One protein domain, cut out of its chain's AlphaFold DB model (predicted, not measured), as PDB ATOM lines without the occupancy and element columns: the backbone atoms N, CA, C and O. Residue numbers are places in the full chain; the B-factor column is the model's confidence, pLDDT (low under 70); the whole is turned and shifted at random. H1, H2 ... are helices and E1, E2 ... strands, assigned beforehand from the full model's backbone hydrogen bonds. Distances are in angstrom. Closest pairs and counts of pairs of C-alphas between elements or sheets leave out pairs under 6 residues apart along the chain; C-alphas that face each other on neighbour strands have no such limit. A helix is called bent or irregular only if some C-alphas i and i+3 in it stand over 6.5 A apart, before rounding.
ATOM      1  N   GLN A  28     172.190 225.779 112.479       73.25
ATOM      2  CA  GLN A  28     172.782 225.982 113.813       73.25
ATOM      3  C   GLN A  28     172.500 224.838 114.805       73.25
ATOM      4  O   GLN A  28     172.243 225.061 115.986       73.25
ATOM      5  N   GLY A  29     172.502 223.601 114.326       72.31
ATOM      6  CA  GLY A  29     172.175 222.400 115.079       72.31
ATOM      7  C   GLY A  29     170.691 222.240 115.392       72.31
ATOM      8  O   GLY A  29     170.357 221.306 116.115       72.31
ATOM      9  N   LYS A  30     169.808 223.115 114.887       78.25
ATOM     10  CA  LYS A  30     168.385 223.161 115.265       78.25
ATOM     11  C   LYS A  30     167.437 222.550 114.249       78.25
ATOM     12  O   LYS A  30     166.370 222.108 114.640       78.25
ATOM     13  N   ALA A  31     167.789 222.500 112.968       80.81
ATOM     14  CA  ALA A  31     166.915 221.925 111.946       80.81
ATOM     15  C   ALA A  31     167.689 221.074 110.936       80.81
ATOM     16  O   ALA A  31     168.864 221.335 110.675       80.81
ATOM     17  N   CYS A  32     167.015 220.083 110.346       80.19
ATOM     18  CA  CYS A  32     167.521 219.312 109.207       80.19
ATOM     19  C   CYS A  32     166.446 219.192 108.119       80.19
ATOM     20  O   CYS A  32     165.252 219.195 108.409       80.19
ATOM     21  N   VAL A  33     166.870 219.072 106.861       81.25
ATOM     22  CA  VAL A  33     165.983 218.744 105.735       81.25
ATOM     23  C   VAL A  33     166.564 217.570 104.990       81.25
ATOM     24  O   VAL A  33     167.704 217.688 104.555       81.25
ATOM     25  N   GLY A  34     165.775 216.514 104.801       80.31
ATOM     26  CA  GLY A  34     166.136 215.314 104.053       80.31
ATOM     27  C   GLY A  34     165.108 214.921 102.994       80.31
ATOM     28  O   GLY A  34     164.034 215.512 102.881       80.31
ATOM     29  N   LYS A  35     165.456 213.902 102.202       83.31
ATOM     30  CA  LYS A  35     164.569 213.278 101.211       83.31
ATOM     31  C   LYS A  35     163.954 212.018 101.818       83.31
ATOM     32  O   LYS A  35     164.680 211.228 102.414       83.31
ATOM     33  N   LEU A  36     162.657 211.810 101.622       85.62
ATOM     34  CA  LEU A  36     161.986 210.593 102.074       85.62
ATOM     35  C   LEU A  36     162.492 209.362 101.284       85.62
ATOM     36  O   LEU A  36     162.753 209.484 100.081       85.62
ATOM     37  N   PRO A  37     162.599 208.170 101.907       82.50
ATOM     38  CA  PRO A  37     163.029 206.938 101.243       82.50
ATOM     39  C   PRO A  37     162.055 206.527 100.145       82.50
ATOM     40  O   PRO A  37     162.459 206.044  99.089       82.50
ATOM     41  N   LEU A  38     160.767 206.747 100.406       86.25
ATOM     42  CA  LEU A  38     159.670 206.516  99.484       86.25
ATOM     43  C   LEU A  38     158.727 207.719  99.533       86.25
ATOM     44  O   LEU A  38     158.352 208.125 100.638       86.25
ATOM     45  N   PRO A  39     158.323 208.266  98.372       89.94
ATOM     46  CA  PRO A  39     157.324 209.320  98.330       89.94
ATOM     47  C   PRO A  39     156.036 208.887  99.042       89.94
ATOM     48  O   PRO A  39     155.572 207.761  98.847       89.94
ATOM     49  N   GLN A  40     155.471 209.768  99.864       91.12
ATOM     50  CA  GLN A  40     154.247 209.507 100.625       91.12
ATOM     51  C   GLN A  40     153.090 210.320 100.035       91.12
ATOM     52  O   GLN A  40     153.223 211.537  99.928       91.12
ATOM     53  N   PRO A  41     151.969 209.699  99.633       92.06
ATOM     54  CA  PRO A  41     150.837 210.437  99.085       92.06
ATOM     55  C   PRO A  41     150.188 211.327 100.154       92.06
ATOM     56  O   PRO A  41     149.867 210.856 101.246       92.06
ATOM     57  N   HIS A  42     149.964 212.596  99.824       88.44
ATOM     58  CA  HIS A  42     149.299 213.577 100.678       88.44
ATOM     59  C   HIS A  42     148.652 214.678  99.825       88.44
ATOM     60  O   HIS A  42     149.282 215.201  98.913       88.44
ATOM     61  N   ASP A  43     147.383 214.998 100.095       85.12
ATOM     62  CA  ASP A  43     146.629 216.107  99.485       85.12
ATOM     63  C   ASP A  43     146.722 216.218  97.949       85.12
ATOM     64  O   ASP A  43     146.722 217.299  97.368       85.12
ATOM     65  N   GLY A  44     146.749 215.067  97.268       85.56
ATOM     66  CA  GLY A  44     146.780 214.993  95.803       85.56
ATOM     67  C   GLY A  44     148.174 215.097  95.177       85.56
ATOM     68  O   GLY A  44     148.276 215.050  93.952       85.56
ATOM     69  N   ASP A  45     149.229 215.170  95.987       89.75
ATOM     70  CA  ASP A  45     150.630 215.094  95.564       89.75
ATOM     71  C   ASP A  45     151.381 214.033  96.395       89.75
ATOM     72  O   ASP A  45     150.800 213.299  97.200       89.75
ATOM     73  N   PHE A  46     152.687 213.912  96.179       93.44
ATOM     74  CA  PHE A  46     153.571 213.067  96.961       93.44
ATOM     75  C   PHE A  46     154.576 213.917  97.727       93.44
ATOM     76  O   PHE A  46     155.454 214.571  97.154       93.44
ATOM     77  N   ASN A  47     154.515 213.817  99.049       92.38
ATOM     78  CA  ASN A  47     155.583 214.277  99.910       92.38
ATOM     79  C   ASN A  47     156.854 213.523  99.551       92.38
ATOM     80  O   ASN A  47     156.890 212.294  99.489       92.38
ATOM     81  N   THR A  48     157.910 214.277  99.293       90.19
ATOM     82  CA  THR A  48     159.208 213.750  98.853       90.19
ATOM     83  C   THR A  48     160.330 214.179  99.785       90.19
ATOM     84  O   THR A  48     161.417 213.603  99.736       90.19
ATOM     85  N   HIS A  49     160.068 215.156 100.652       87.56
ATOM     86  CA  HIS A  49     161.031 215.732 101.572       87.56
ATOM     87  C   HIS A  49     160.469 215.748 102.989       87.56
ATOM     88  O   HIS A  49     159.259 215.679 103.208       87.56
ATOM     89  N   ARG A  50     161.383 215.859 103.944       88.12
ATOM     90  CA  ARG A  50     161.116 215.974 105.371       88.12
ATOM     91  C   ARG A  50     161.932 217.132 105.924       88.12
ATOM     92  O   ARG A  50     163.139 217.180 105.698       88.12
ATOM     93  N   PHE A  51     161.285 218.028 106.654       86.50
ATOM     94  CA  PHE A  51     161.889 219.073 107.470       86.50
ATOM     95  C   PHE A  51     161.707 218.703 108.944       86.50
ATOM     96  O   PHE A  51     160.583 218.496 109.394       86.50
ATOM     97  N   CYS A  52     162.801 218.637 109.696       85.94
ATOM     98  CA  CYS A  52     162.789 218.374 111.130       85.94
ATOM     99  C   CYS A  52     163.302 219.589 111.896       85.94
ATOM    100  O   CYS A  52     164.304 220.183 111.489       85.94
ATOM    101  N   LEU A  53     162.697 219.886 113.045       86.44
ATOM    102  CA  LEU A  53     163.148 220.923 113.972       86.44
ATOM    103  C   LEU A  53     163.321 220.338 115.381       86.44
ATOM    104  O   LEU A  53     162.423 219.688 115.919       86.44
ATOM    105  N   ASP A  54     164.489 220.585 115.968       85.25
ATOM    106  CA  ASP A  54     164.802 220.320 117.366       85.25
ATOM    107  C   ASP A  54     164.063 221.315 118.260       85.25
ATOM    108  O   ASP A  54     164.492 222.453 118.462       85.25
ATOM    109  N   THR A  55     162.942 220.863 118.806       81.25
ATOM    110  CA  THR A  55     162.168 221.582 119.822       81.25
ATOM    111  C   THR A  55     162.382 221.016 121.230       81.25
ATOM    112  O   THR A  55     161.656 221.389 122.159       81.25
ATOM    113  N   VAL A  56     163.408 220.175 121.432       72.62
ATOM    114  CA  VAL A  56     163.720 219.563 122.738       72.62
ATOM    115  C   VAL A  56     164.114 220.620 123.766       72.62
ATOM    116  O   VAL A  56     163.687 220.544 124.918       72.62
ATOM    117  N   GLU A  57     164.848 221.660 123.361       68.81
ATOM    118  CA  GLU A  57     165.179 222.792 124.245       68.81
ATOM    119  C   GLU A  57     163.943 223.549 124.754       68.81
ATOM    120  O   GLU A  57     164.006 224.206 125.790       68.81
ATOM    121  N   THR A  58     162.807 223.420 124.065       67.44
ATOM    122  CA  THR A  58     161.513 223.988 124.471       67.44
ATOM    123  C   THR A  58     160.573 222.953 125.101       67.44
ATOM    124  O   THR A  58     159.370 223.185 125.170       67.44
ATOM    125  N   HIS A  59     161.105 221.816 125.567       67.94
ATOM    126  CA  HIS A  59     160.349 220.681 126.124       67.94
ATOM    127  C   HIS A  59     159.355 220.021 125.146       67.94
ATOM    128  O   HIS A  59     158.427 219.340 125.581       67.94
ATOM    129  N   GLY A  60     159.537 220.215 123.838       72.94
ATOM    130  CA  GLY A  60     158.738 219.570 122.797       72.94
ATOM    131  C   GLY A  60     159.354 218.259 122.298       72.94
ATOM    132  O   GLY A  60     160.536 217.989 122.507       72.94
ATOM    133  N   GLU A  61     158.550 217.459 121.595       83.81
ATOM    134  CA  GLU A  61     159.050 216.378 120.731       83.81
ATOM    135  C   GLU A  61     159.766 216.965 119.508       83.81
ATOM    136  O   GLU A  61     159.737 218.172 119.312       83.81
ATOM    137  N   ILE A  62     160.405 216.148 118.668       85.56
ATOM    138  CA  ILE A  62     160.930 216.634 117.384       85.56
ATOM    139  C   ILE A  62     159.757 216.972 116.467       85.56
ATOM    140  O   ILE A  62     158.938 216.105 116.164       85.56
ATOM    141  N   PHE A  63     159.696 218.214 115.991       87.12
ATOM    142  CA  PHE A  63     158.733 218.590 114.964       87.12
ATOM    143  C   PHE A  63     159.172 217.995 113.621       87.12
ATOM    144  O   PHE A  63     160.292 218.247 113.176       87.12
ATOM    145  N   ASP A  64     158.300 217.205 112.993       88.62
ATOM    146  CA  ASP A  64     158.502 216.555 111.691       88.62
ATOM    147  C   ASP A  64     157.425 217.046 110.717       88.62
ATOM    148  O   ASP A  64     156.233 216.810 110.923       88.62
ATOM    149  N   LEU A  65     157.856 217.735 109.661       89.62
ATOM    150  CA  LEU A  65     157.004 218.187 108.572       89.62
ATOM    151  C   LEU A  65     157.434 217.521 107.266       89.62
ATOM    152  O   LEU A  65     158.527 217.762 106.754       89.62
ATOM    153  N   GLN A  66     156.540 216.730 106.682       90.88
ATOM    154  CA  GLN A  66     156.720 216.198 105.337       90.88
ATOM    155  C   GLN A  66     156.136 217.164 104.316       90.88
ATOM    156  O   GLN A  66     155.020 217.644 104.490       90.88
ATOM    157  N   ILE A  67     156.896 217.430 103.259       90.50
ATOM    158  CA  ILE A  67     156.519 218.388 102.220       90.50
ATOM    159  C   ILE A  67     156.773 217.812 100.829       90.50
ATOM    160  O   ILE A  67     157.703 217.019 100.602       90.50
ATOM    161  N   ASN A  68     155.955 218.233  99.878       91.38
ATOM    162  CA  ASN A  68     156.185 218.014  98.458       91.38
ATOM    163  C   ASN A  68     156.946 219.211  97.841       91.38
ATOM    164  O   ASN A  68     157.350 220.161  98.519       91.38
ATOM    165  N   HIS A  69     157.204 219.147  96.533       85.06
ATOM    166  CA  HIS A  69     157.903 220.227  95.828       85.06
ATOM    167  C   HIS A  69     157.077 221.517  95.739       85.06
ATOM    168  O   HIS A  69     157.650 222.610  95.763       85.06
ATOM    169  N   THR A  70     155.756 221.389  95.631       88.56
ATOM    170  CA  THR A  70     154.816 222.510  95.556       88.56
ATOM    171  C   THR A  70     154.833 223.310  96.855       88.56
ATOM    172  O   THR A  70     155.012 224.526  96.813       88.56
ATOM    173  N   ASP A  71     154.772 222.638  98.005       87.81
ATOM    174  CA  ASP A  71     154.848 223.261  99.329       87.81
ATOM    175  C   ASP A  71     156.146 224.061  99.483       87.81
ATOM    176  O   ASP A  71     156.127 225.237  99.840       87.81
ATOM    177  N   ALA A  72     157.289 223.452  99.147       83.62
ATOM    178  CA  ALA A  72     158.595 224.102  99.240       83.62
ATOM    179  C   ALA A  72     158.690 225.363  98.357       83.62
ATOM    180  O   ALA A  72     159.273 226.379  98.759       83.62
ATOM    181  N   TYR A  73     158.103 225.314  97.156       85.38
ATOM    182  CA  TYR A  73     158.015 226.470  96.268       85.38
ATOM    183  C   TYR A  73     157.144 227.579  96.870       85.38
ATOM    184  O   TYR A  73     157.578 228.731  96.920       85.38
ATOM    185  N   LEU A  74     155.960 227.235  97.387       86.25
ATOM    186  CA  LEU A  74     155.051 228.187  98.025       86.25
ATOM    187  C   LEU A  74     155.671 228.827  99.273       86.25
ATOM    188  O   LEU A  74     155.592 230.044  99.422       86.25
ATOM    189  N   PHE A  75     156.369 228.056 100.113       85.00
ATOM    190  CA  PHE A  75     157.131 228.600 101.242       85.00
ATOM    191  C   PHE A  75     158.186 229.607 100.783       85.00
ATOM    192  O   PHE A  75     158.328 230.672 101.377       85.00
ATOM    193  N   THR A  76     158.901 229.307  99.697       84.44
ATOM    194  CA  THR A  76     159.902 230.228  99.145       84.44
ATOM    195  C   THR A  76     159.267 231.525  98.641       84.44
ATOM    196  O   THR A  76     159.888 232.578  98.754       84.44
ATOM    197  N   LEU A  77     158.058 231.471  98.074       85.62
ATOM    198  CA  LEU A  77     157.320 232.677  97.694       85.62
ATOM    199  C   LEU A  77     156.891 233.476  98.926       85.62
ATOM    200  O   LEU A  77     157.205 234.656  99.004       85.62
ATOM    201  N   LEU A  78     156.270 232.824  99.911       86.81
ATOM    202  CA  LEU A  78     155.790 233.478 101.130       86.81
ATOM    203  C   LEU A  78     156.916 234.172 101.907       86.81
ATOM    204  O   LEU A  78     156.736 235.278 102.401       86.81
ATOM    205  N   LEU A  79     158.092 233.547 101.986       84.69
ATOM    206  CA  LEU A  79     159.253 234.112 102.677       84.69
ATOM    207  C   LEU A  79     159.955 235.233 101.898       84.69
ATOM    208  O   LEU A  79     160.749 235.950 102.493       84.69
ATOM    209  N   LYS A  80     159.715 235.388 100.589       79.25
ATOM    210  CA  LYS A  80     160.248 236.532  99.821       79.25
ATOM    211  C   LYS A  80     159.512 237.835 100.116       79.25
ATOM    212  O   LYS A  80     160.061 238.897  99.839       79.25
ATOM    213  N   ASP A  81     158.298 237.737 100.647       71.94
ATOM    214  CA  ASP A  81     157.427 238.872 100.941       71.94
ATOM    215  C   ASP A  81     157.537 239.343 102.409       71.94
ATOM    216  O   ASP A  81     156.738 240.170 102.853       71.94
ATOM    217  N   ILE A  82     158.523 238.830 103.159       62.75
ATOM    218  CA  ILE A  82     158.863 239.198 104.547       62.75
ATOM    219  C   ILE A  82     160.268 239.803 104.566       62.75
ATOM    220  O   ILE A  82     160.434 240.868 105.203       62.75
TER     221      ILE A  82
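AT A GLANCE: This is residues 28 to 82 of the 82 residues of an uncharacterized protein of marine sediment metagenome (UniProt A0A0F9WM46). A bent, three-stranded antiparallel sheet, E1-E2-E3, makes the body, and one helix, H1, stands off it as an arm; residues 73 to 82 stick out free. The printed part has 55 residues, ordered E1, E2, E3, H1: a mixed class with a meander, each strand the antiparallel neighbour of the one before. It is loose, radius of gyration of the C-alphas 12.8 A, spanning 34 by 32 by 17 A.

IN THESE COORDINATES: Find E2 at residues 45 to 53, 23.0 A long, bending by 58 degrees at residue 48. E1, residues 31 to 42, runs 22.5 A from C-alpha 31 at (166.915, 221.925, 111.946) and bends by 98 degrees at residue 38. E3 is residues 63 to 67, 12.9 A. H1, residues 69 to 80, runs 16.9 A to C-alpha 80 at (160.248, 236.532, 99.821).

HOW THE PARTS SIT: In hairpin E1 and E2, N 34 and O 50 are within hydrogen-bond range, 2.9 A; in hairpin E2 and E3, N 51 and O 65, 2.8 A. H1 only grazes the sheet, with residues 69 to 72; its closest C-alphas to E2 are His 69 and Thr 48, 7.3 A. In H1 every O i to N i+4 pair is within range.

THE WHOLE: The farthest C-alphas, Gly 44 and Glu 57, are 34.8 A apart. The printed part has no cut and no long link. Confidence is under 70 at residues 57 to 59 and 82.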